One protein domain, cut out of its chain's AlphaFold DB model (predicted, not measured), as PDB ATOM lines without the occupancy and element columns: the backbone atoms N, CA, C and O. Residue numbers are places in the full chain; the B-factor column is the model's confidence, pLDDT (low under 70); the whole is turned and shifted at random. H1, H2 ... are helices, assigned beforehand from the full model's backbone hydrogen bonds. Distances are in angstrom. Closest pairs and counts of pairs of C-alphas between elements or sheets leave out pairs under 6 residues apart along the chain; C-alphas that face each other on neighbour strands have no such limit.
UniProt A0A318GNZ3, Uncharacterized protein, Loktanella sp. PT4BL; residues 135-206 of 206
ATOM      1  N   ASN A 135      39.775  -7.384   6.756       52.25
ATOM      2  CA  ASN A 135      40.988  -8.180   6.594       52.25
ATOM      3  C   ASN A 135      41.453  -8.125   5.117       52.25
ATOM      4  O   ASN A 135      40.759  -8.644   4.229       52.25
ATOM      5  N   PRO A 136      42.621  -7.516   4.819       53.97
ATOM      6  CA  PRO A 136      43.148  -7.424   3.462       53.97
ATOM      7  C   PRO A 136      43.328  -8.795   2.811       53.97
ATOM      8  O   PRO A 136      43.205  -8.901   1.592       53.97
ATOM      9  N   GLU A 137      43.567  -9.840   3.605       54.00
ATOM     10  CA  GLU A 137      43.696 -11.216   3.129       54.00
ATOM     11  C   GLU A 137      42.365 -11.771   2.633       54.00
ATOM     12  O   GLU A 137      42.342 -12.403   1.584       54.00
ATOM     13  N   ARG A 138      41.236 -11.467   3.285       52.59
ATOM     14  CA  ARG A 138      39.907 -11.858   2.780       52.59
ATOM     15  C   ARG A 138      39.536 -11.109   1.508       52.59
ATOM     16  O   ARG A 138      39.013 -11.696   0.565       52.59
ATOM     17  N   ILE A 139      39.849  -9.814   1.435       57.47
ATOM     18  CA  ILE A 139      39.672  -9.027   0.203       57.47
ATOM     19  C   ILE A 139      40.562  -9.585  -0.917       57.47
ATOM     20  O   ILE A 139      40.137  -9.661  -2.073       57.47
ATOM     21  N   LEU A 140      41.791  -9.987  -0.592       62.91
ATOM     22  CA  LEU A 140      42.717 -10.618  -1.525       62.91
ATOM     23  C   LEU A 140      42.195 -11.982  -1.984       62.91
ATOM     24  O   LEU A 140      42.157 -12.213  -3.187       62.91
ATOM     25  N   GLN A 141      41.708 -12.826  -1.075       57.97
ATOM     26  CA  GLN A 141      41.070 -14.107  -1.384       57.97
ATOM     27  C   GLN A 141      39.841 -13.922  -2.278       57.97
ATOM     28  O   GLN A 141      39.671 -14.657  -3.243       57.97
ATOM     29  N   ARG A 142      39.021 -12.884  -2.055       58.94
ATOM     30  CA  ARG A 142      37.899 -12.533  -2.946       58.94
ATOM     31  C   ARG A 142      38.364 -12.164  -4.344       58.94
ATOM     32  O   ARG A 142      37.784 -12.619  -5.327       58.94
ATOM     33  N   LYS A 143      39.414 -11.346  -4.448       64.25
ATOM     34  CA  LYS A 143      40.014 -10.995  -5.741       64.25
ATOM     35  C   LYS A 143      40.606 -12.222  -6.427       64.25
ATOM     36  O   LYS A 143      40.422 -12.365  -7.628       64.25
ATOM     37  N   GLN A 144      41.258 -13.103  -5.673       64.44
ATOM     38  CA  GLN A 144      41.818 -14.359  -6.170       64.44
ATOM     39  C   GLN A 144      40.720 -15.307  -6.651       64.44
ATOM     40  O   GLN A 144      40.841 -15.833  -7.748       64.44
ATOM     41  N   LEU A 145      39.619 -15.451  -5.912       66.50
ATOM     42  CA  LEU A 145      38.473 -16.265  -6.310       66.50
ATOM     43  C   LEU A 145      37.788 -15.692  -7.555       66.50
ATOM     44  O   LEU A 145      37.541 -16.421  -8.509       66.50
ATOM     45  N   ALA A 146      37.538 -14.381  -7.601       66.31
ATOM     46  CA  ALA A 146      36.989 -13.726  -8.788       66.31
ATOM     47  C   ALA A 146      37.920 -13.871 -10.007       66.31
ATOM     48  O   ALA A 146      37.457 -14.099 -11.125       66.31
ATOM     49  N   GLN A 147      39.236 -13.778  -9.795       69.38
ATOM     50  CA  GLN A 147      40.246 -13.999 -10.828       69.38
ATOM     51  C   GLN A 147      40.283 -15.464 -11.281       69.38
ATOM     52  O   GLN A 147      40.362 -15.718 -12.482       69.38
ATOM     53  N   ALA A 148      40.166 -16.415 -10.353       70.88
ATOM     54  CA  ALA A 148      40.079 -17.840 -10.639       70.88
ATOM     55  C   ALA A 148      38.820 -18.147 -11.460       70.88
ATOM     56  O   ALA A 148      38.929 -18.721 -12.536       70.88
ATOM     57  N   ILE A 149      37.648 -17.654 -11.047       73.12
ATOM     58  CA  ILE A 149      36.382 -17.779 -11.790       73.12
ATOM     59  C   ILE A 149      36.529 -17.244 -13.220       73.12
ATOM     60  O   ILE A 149      36.171 -17.929 -14.177       73.12
ATOM     61  N   ARG A 150      37.100 -16.041 -13.385       77.44
ATOM     62  CA  ARG A 150      37.329 -15.447 -14.712       77.44
ATOM     63  C   ARG A 150      38.343 -16.231 -15.548       77.44
ATOM     64  O   ARG A 150      38.225 -16.238 -16.766       77.44
ATOM     65  N   SER A 151      39.292 -16.934 -14.928       79.31
ATOM     66  CA  SER A 151      40.269 -17.768 -15.644       79.31
ATOM     67  C   SER A 151      39.641 -18.971 -16.365       79.31
ATOM     68  O   SER A 151      40.209 -19.463 -17.339       79.31
ATOM     69  N   PHE A 152      38.439 -19.404 -15.959       79.75
ATOM     70  CA  PHE A 152      37.713 -20.492 -16.625       79.75
ATOM     71  C   PHE A 152      37.043 -20.077 -17.940       79.75
ATOM     72  O   PHE A 152      36.678 -20.960 -18.729       79.75
ATOM     73  N   ALA A 153      36.881 -18.768 -18.172       84.44
ATOM     74  CA  ALA A 153      36.359 -18.227 -19.416       84.44
ATOM     75  C   ALA A 153      37.458 -18.183 -20.485       84.44
ATOM     76  O   ALA A 153      38.440 -17.450 -20.399       84.44
ATOM     77  N   THR A 154      37.255 -18.965 -21.533       86.44
ATOM     78  CA  THR A 154      38.177 -19.175 -22.652       86.44
ATOM     79  C   THR A 154      37.910 -18.248 -23.835       86.44
ATOM     80  O   THR A 154      38.700 -18.199 -24.778       86.44
ATOM     81  N   SER A 155      36.807 -17.497 -23.808       90.25
ATOM     82  CA  SER A 155      36.404 -16.605 -24.895       90.25
ATOM     83  C   SER A 155      35.823 -15.286 -24.385       90.25
ATOM     84  O   SER A 155      35.408 -15.174 -23.230       90.25
ATOM     85  N   GLU A 156      35.758 -14.276 -25.260       87.12
ATOM     86  CA  GLU A 156      35.052 -13.020 -24.955       87.12
ATOM     87  C   GLU A 156      33.567 -13.265 -24.651       87.12
ATOM     88  O   GLU A 156      32.994 -12.596 -23.796       87.12
ATOM     89  N   TYR A 157      32.966 -14.270 -25.293       89.75
ATOM     90  CA  TYR A 157      31.582 -14.663 -25.057       89.75
ATOM     91  C   TYR A 157      31.367 -15.238 -23.649       89.75
ATOM     92  O   TYR A 157      30.449 -14.827 -22.943       89.75
ATOM     93  N   GLU A 158      32.241 -16.144 -23.207       88.75
ATOM     94  CA  GLU A 158      32.180 -16.707 -21.852       88.75
ATOM     95  C   GLU A 158      32.458 -15.646 -20.779       88.75
ATOM     96  O   GLU A 158      31.797 -15.640 -19.744       88.75
ATOM     97  N   ASN A 159      33.360 -14.697 -21.045       85.44
ATOM     98  CA  ASN A 159      33.570 -13.555 -20.154       85.44
ATOM     99  C   ASN A 159      32.311 -12.685 -20.044       85.44
ATOM    100  O   ASN A 159      31.901 -12.356 -18.936       85.44
ATOM    101  N   ALA A 160      31.637 -12.401 -21.161       80.25
ATOM    102  CA  ALA A 160      30.380 -11.658 -21.144       80.25
ATOM    103  C   ALA A 160      29.276 -12.403 -20.369       80.25
ATOM    104  O   ALA A 160      28.495 -11.786 -19.643       80.25
ATOM    105  N   ILE A 161      29.217 -13.736 -20.470       83.12
ATOM    106  CA  ILE A 161      28.321 -14.567 -19.654       83.12
ATOM    107  C   ILE A 161      28.620 -14.386 -18.162       83.12
ATOM    108  O   ILE A 161      27.679 -14.210 -17.386       83.12
ATOM    109  N   LEU A 162      29.892 -14.406 -17.753       81.44
ATOM    110  CA  LEU A 162      30.279 -14.162 -16.361       81.44
ATOM    111  C   LEU A 162      29.915 -12.747 -15.909       81.44
ATOM    112  O   LEU A 162      29.348 -12.596 -14.831       81.44
ATOM    113  N   ASP A 163      30.124 -11.734 -16.748       74.62
ATOM    114  CA  ASP A 163      29.713 -10.357 -16.457       74.62
ATOM    115  C   ASP A 163      28.187 -10.264 -16.261       74.62
ATOM    116  O   ASP A 163      27.706  -9.549 -15.383       74.62
ATOM    117  N   TRP A 164      27.388 -11.033 -17.013       75.62
ATOM    118  CA  TRP A 164      25.944 -11.134 -16.766       75.62
ATOM    119  C   TRP A 164      25.607 -11.835 -15.448       75.62
ATOM    120  O   TRP A 164      24.691 -11.405 -14.740       75.62
ATOM    121  N   VAL A 165      26.336 -12.889 -15.089       70.25
ATOM    122  CA  VAL A 165      26.147 -13.598 -13.817       70.25
ATOM    123  C   VAL A 165      26.469 -12.689 -12.627       70.25
ATOM    124  O   VAL A 165      25.664 -12.606 -11.700       70.25
ATOM    125  N   MET A 166      27.577 -11.949 -12.699       65.00
ATOM    126  CA  MET A 166      28.006 -10.965 -11.696       65.00
ATOM    127  C   MET A 166      27.135  -9.695 -11.706       65.00
ATOM    128  O   MET A 166      27.158  -8.895 -10.772       65.00
ATOM    129  N   GLY A 167      26.312  -9.524 -12.744       57.31
ATOM    130  CA  GLY A 167      25.408  -8.390 -12.900       57.31
ATOM    131  C   GLY A 167      26.087  -7.101 -13.355       57.31
ATOM    132  O   GLY A 167      25.518  -6.030 -13.189       57.31
ATOM    133  N   GLU A 168      27.273  -7.214 -13.938       62.47
ATOM    134  CA  GLU A 168      28.001  -6.143 -14.621       62.47
ATOM    135  C   GLU A 168      27.437  -5.903 -16.039       62.47
ATOM    136  O   GLU A 168      27.572  -4.820 -16.603       62.47
ATOM    137  N   CYS A 169      26.744  -6.897 -16.614       67.38
ATOM    138  CA  CYS A 169      26.137  -6.826 -17.944       67.38
ATOM    139  C   CYS A 169      24.690  -7.359 -17.972       67.38
ATOM    140  O   CYS A 169      24.277  -8.206 -17.179       67.38
ATOM    141  N   MET A 170      23.883  -6.874 -18.923       68.06
ATOM    142  CA  MET A 170      22.534  -7.388 -19.177       68.06
ATOM    143  C   MET A 170      22.537  -8.438 -20.293       68.06
ATOM    144  O   MET A 170      23.084  -8.204 -21.368       68.06
ATOM    145  N   ALA A 171      21.780  -9.529 -20.121       70.50
ATOM    146  CA  ALA A 171      21.633 -10.594 -21.125       70.50
ATOM    147  C   ALA A 171      21.284 -10.091 -22.540       70.50
ATOM    148  O   ALA A 171      21.763 -10.632 -23.532       70.50
ATOM    149  N   LYS A 172      20.459  -9.037 -22.645       70.50
ATOM    150  CA  LYS A 172      20.064  -8.444 -23.935       70.50
ATOM    151  C   LYS A 172      21.252  -7.871 -24.721       70.50
ATOM    152  O   LYS A 172      21.206  -7.875 -25.944       70.50
ATOM    153  N   HIS A 173      22.292  -7.393 -24.032       77.44
ATOM    154  CA  HIS A 173      23.493  -6.851 -24.668       77.44
ATOM    155  C   HIS A 173      24.350  -7.977 -25.239       77.44
ATOM    156  O   HIS A 173      24.748  -7.898 -26.390       77.44
ATOM    157  N   ILE A 174      24.503  -9.075 -24.498       78.69
ATOM    158  CA  ILE A 174      25.223 -10.269 -24.960       78.69
ATOM    159  C   ILE A 174      24.531 -10.886 -26.179       78.69
ATOM    160  O   ILE A 174      25.177 -11.234 -27.162       78.69
ATOM    161  N   ILE A 175      23.196 -10.982 -26.142       79.19
ATOM    162  CA  ILE A 175      22.390 -11.458 -27.276       79.19
ATOM    163  C   ILE A 175      22.660 -10.622 -28.530       79.19
ATOM    164  O   ILE A 175      22.820 -11.184 -29.610       79.19
ATOM    165  N   ALA A 176      22.715  -9.296 -28.387       82.62
ATOM    166  CA  ALA A 176      22.959  -8.389 -29.501       82.62
ATOM    167  C   ALA A 176      24.413  -8.449 -29.999       82.62
ATOM    168  O   ALA A 176      24.634  -8.538 -31.202       82.62
ATOM    169  N   GLU A 177      25.391  -8.433 -29.091       88.81
ATOM    170  CA  GLU A 177      26.824  -8.414 -29.413       88.81
ATOM    171  C   GLU A 177      27.283  -9.721 -30.071       88.81
ATOM    172  O   GLU A 177      28.007  -9.692 -31.063       88.81
ATOM    173  N   PHE A 178      26.802 -10.866 -29.581       89.75
ATOM    174  CA  PHE A 178      27.231 -12.187 -30.050       89.75
ATOM    175  C   PHE A 178      26.211 -12.881 -30.961       89.75
ATOM    176  O   PHE A 178      26.440 -14.006 -31.397       89.75
ATOM    177  N   SER A 179      25.087 -12.226 -31.276       90.56
ATOM    178  CA  SER A 179      24.021 -12.773 -32.134       90.56
ATOM    179  C   SER A 179      23.505 -14.150 -31.681       90.56
ATOM    180  O   SER A 179      23.197 -15.020 -32.498       90.56
ATOM    181  N   VAL A 180      23.399 -14.362 -30.365       87.62
ATOM    182  CA  VAL A 180      22.965 -15.635 -29.762       87.62
ATOM    183  C   VAL A 180      21.504 -15.597 -29.321       87.62
ATOM    184  O   VAL A 180      21.008 -14.599 -28.807       87.62
ATOM    185  N   GLY A 181      20.790 -16.715 -29.463       84.69
ATOM    186  CA  GLY A 181      19.430 -16.841 -28.933       84.69
ATOM    187  C   GLY A 181      19.403 -16.889 -27.399       84.69
ATOM    188  O   GLY A 181      20.281 -17.481 -26.777       84.69
ATOM    189  N   LYS A 182      18.346 -16.345 -26.773       77.25
ATOM    190  CA  LYS A 182      18.166 -16.338 -25.301       77.25
ATOM    191  C   LYS A 182      18.280 -17.731 -24.662       77.25
ATOM    192  O   LYS A 182      18.844 -17.866 -23.577       77.25
ATOM    193  N   ASN A 183      17.735 -18.752 -25.325       73.81
ATOM    194  CA  ASN A 183      17.777 -20.130 -24.829       73.81
ATOM    195  C   ASN A 183      19.206 -20.686 -24.837       73.81
ATOM    196  O   ASN A 183      19.614 -21.283 -23.847       73.81
ATOM    197  N   ASN A 184      19.968 -20.419 -25.903       82.44
ATOM    198  CA  ASN A 184      21.373 -20.819 -26.001       82.44
ATOM    199  C   ASN A 184      22.204 -20.084 -24.948       82.44
ATOM    200  O   ASN A 184      22.841 -20.734 -24.139       82.44
ATOM    201  N   LEU A 185      22.043 -18.763 -24.817       79.69
ATOM    202  CA  LEU A 185      22.725 -17.982 -23.779       79.69
ATOM    203  C   LEU A 185      22.467 -18.514 -22.355       79.69
ATOM    204  O   LEU A 185      23.359 -18.533 -21.515       79.69
ATOM    205  N   THR A 186      21.240 -18.953 -22.067       74.69
ATOM    206  CA  THR A 186      20.895 -19.527 -20.755       74.69
ATOM    207  C   THR A 186      21.522 -20.908 -20.555       74.69
ATOM    208  O   THR A 186      21.972 -21.217 -19.451       74.69
ATOM    209  N   LYS A 187      21.547 -21.732 -21.607       76.94
ATOM    210  CA  LYS A 187      22.189 -23.048 -21.611       76.94
ATOM    211  C   LYS A 187      23.700 -22.908 -21.406       76.94
ATOM    212  O   LYS A 187      24.218 -23.475 -20.451       76.94
ATOM    213  N   ASP A 188      24.349 -22.081 -22.215       83.12
ATOM    214  CA  ASP A 188      25.797 -21.857 -22.206       83.12
ATOM    215  C   ASP A 188      26.247 -21.261 -20.862       83.12
ATOM    216  O   ASP A 188      27.246 -21.690 -20.288       83.12
ATOM    217  N   ARG A 189      25.443 -20.364 -20.270       85.19
ATOM    218  CA  ARG A 189      25.640 -19.907 -18.885       85.19
ATOM    219  C   ARG A 189      25.643 -21.064 -17.893       85.19
ATOM    220  O   ARG A 189      26.527 -21.143 -17.049       85.19
ATOM    221  N   ASN A 190      24.635 -21.928 -17.940       76.75
ATOM    222  CA  ASN A 190      24.527 -23.028 -16.984       76.75
ATOM    223  C   ASN A 190      25.671 -24.041 -17.150       76.75
ATOM    224  O   ASN A 190      26.155 -24.557 -16.144       76.75
ATOM    225  N   GLU A 191      26.109 -24.304 -18.384       80.06
ATOM    226  CA  GLU A 191      27.259 -25.164 -18.688       80.06
ATOM    227  C   GLU A 191      28.567 -24.555 -18.169       80.06
ATOM    228  O   GLU A 191      29.327 -25.239 -17.484       80.06
ATOM    229  N   LEU A 192      28.790 -23.254 -18.386       83.75
ATOM    230  CA  LEU A 192      29.962 -22.543 -17.871       83.75
ATOM    231  C   LEU A 192      30.009 -22.560 -16.337       83.75
ATOM    232  O   LEU A 192      31.048 -22.853 -15.751       83.75
ATOM    233  N   LEU A 193      28.877 -22.318 -15.673       78.75
ATOM    234  CA  LEU A 193      28.788 -22.396 -14.212       78.75
ATOM    235  C   LEU A 193      28.954 -23.832 -13.691       78.75
ATOM    236  O   LEU A 193      29.524 -24.036 -12.624       78.75
ATOM    237  N   ALA A 194      28.486 -24.845 -14.427       69.75
ATOM    238  CA  ALA A 194      28.740 -26.249 -14.097       69.75
ATOM    239  C   ALA A 194      30.231 -26.596 -14.173       69.75
ATOM    240  O   ALA A 194      30.741 -27.218 -13.247       69.75
ATOM    241  N   LYS A 195      30.923 -26.129 -15.216       78.44
ATOM    242  CA  LYS A 195      32.374 -26.279 -15.372       78.44
ATOM    243  C   LYS A 195      33.145 -25.594 -14.240       78.44
ATOM    244  O   LYS A 195      34.020 -26.200 -13.639       78.44
ATOM    245  N   ILE A 196      32.797 -24.349 -13.910       76.88
ATOM    246  CA  ILE A 196      33.439 -23.610 -12.810       76.88
ATOM    247  C   ILE A 196      33.249 -24.348 -11.481       76.88
ATOM    248  O   ILE A 196      34.204 -24.512 -10.731       76.88
ATOM    249  N   ARG A 197      32.038 -24.854 -11.210       68.25
ATOM    250  CA  ARG A 197      31.773 -25.683 -10.026       68.25
ATOM    251  C   ARG A 197      32.632 -26.939  -9.977       68.25
ATOM    252  O   ARG A 197      33.207 -27.214  -8.935       68.25
ATOM    253  N   SER A 198      32.684 -27.721 -11.059       64.12
ATOM    254  CA  SER A 198      33.398 -29.004 -11.046       64.12
ATOM    255  C   SER A 198      34.888 -28.843 -10.770       64.12
ATOM    256  O   SER A 198      35.485 -29.719 -10.159       64.12
ATOM    257  N   GLU A 199      35.465 -27.720 -11.188       65.31
ATOM    258  CA  GLU A 199      36.885 -27.424 -11.011       65.31
ATOM    259  C   GLU A 199      37.168 -26.779  -9.641       65.31
ATOM    260  O   GLU A 199      38.101 -27.184  -8.955       65.31
ATOM    261  N   LEU A 200      36.316 -25.854  -9.170       62.97
ATOM    262  CA  LEU A 200      36.473 -25.219  -7.849       62.97
ATOM    263  C   LEU A 200      36.130 -26.139  -6.664       62.97
ATOM    264  O   LEU A 200      36.525 -25.839  -5.545       62.97
ATOM    265  N   ILE A 201      35.395 -27.237  -6.878       48.81
ATOM    266  CA  ILE A 201      35.152 -28.270  -5.852       48.81
ATOM    267  C   ILE A 201      36.377 -29.194  -5.685       48.81
ATOM    268  O   ILE A 201      36.496 -29.859  -4.660       48.81
ATOM    269  N   PHE A 202      37.280 -29.250  -6.673       36.97
ATOM    270  CA  PHE A 202      38.458 -30.130  -6.662       36.97
ATOM    271  C   PHE A 202      39.711 -29.492  -6.050       36.97
ATOM    272  O   PHE A 202      40.606 -30.212  -5.609       36.97
ATOM    273  N   GLU A 203      39.785 -28.164  -6.016       39.09
ATOM    274  CA  GLU A 203      40.777 -27.445  -5.221       39.09
ATOM    275  C   GLU A 203      40.161 -27.197  -3.837       39.09
ATOM    276  O   GLU A 203      39.113 -26.565  -3.764       39.09
ATOM    277  N   ASP A 204      40.768 -27.703  -2.756       36.16
ATOM    278  CA  ASP A 204      40.343 -27.514  -1.355       36.16
ATOM    279  C   ASP A 204      40.326 -26.016  -0.937       36.16
ATOM    280  O   ASP A 204      41.139 -25.549  -0.143       36.16
ATOM    281  N   TYR A 205      39.396 -25.235  -1.488       39.28
ATOM    282  CA  TYR A 205      39.070 -23.849  -1.131       39.28
ATOM    283  C   TYR A 205      37.881 -23.784  -0.148       39.28
ATOM    284  O   TYR A 205      37.172 -22.770  -0.077       39.28
ATOM    285  N   ILE A 206      37.623 -24.875   0.587       37.22
ATOM    286  CA  ILE A 206      36.582 -24.979   1.624       37.22
ATOM    287  C   ILE A 206      37.228 -25.110   2.996       37.22
ATOM    288  O   ILE A 206      38.063 -26.022   3.164       37.22
TER     289      ILE A 206
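This is residues 135 to 206 of the 206 residues of an uncharacterized protein of Loktanella sp. PT4BL (UniProt A0A318GNZ3). The longest helix, H4, is crossed by the short helical hairpin of H2 and H3, while H1 reaches away, with residues 135 to 140 sticking out. The 72 printed residues have four named helices, H1 to H4 in chain order, and no named strand: all helix. The whole is only just loose, close to compact, with a radius of gyration of the C-alphas of 13.6 A, and elongated, spanning 41 by 24 by 16 A.

H4, residues 182 to 200, is 26.8 A long and ends at C-alpha 200 (36.473, -25.219, -7.849). H3 is residues 171 to 178, H2 residues 156 to 166. H1, residues 136 to 151, is 21.9 A long, from C-alpha 136 (43.148, -7.424, 3.462).

H4, with residues 185 to 192 alone, touches H2 about perpendicular, at 82 degrees; the closest C-alphas, of Ile 161 and Arg 189, are 6.0 A apart. With residues 182 to 185 alone it touches H3 at 84 degrees, about perpendicular; the closest C-alphas, of Ile 175 and Lys 182, are 6.7 A apart. H2 and H3, a hairpin, touch at a shallow tilt of 7 degrees, opposite ways; the closest C-alphas, of Trp 164 and Ala 171, are 6.2 A apart. H1 is close to but not clearly touching H4; the closest C-alphas, of Ile 149 and Ile 196, are 6.6 A apart. H1 and H3 are apart. In H1, H2, H3 and H4 every O i to N i+4 pair is within hydrogen-bond range.

The C-alphas of Asn 135 and Ser 179, the two farthest apart, are 42.5 A apart. The printed part has no cut, and the three links are tight. Mean pLDDT of the printed part is 71.3, with residues 135 to 147, 166 to 170, 194 and 197 to 206 under 70.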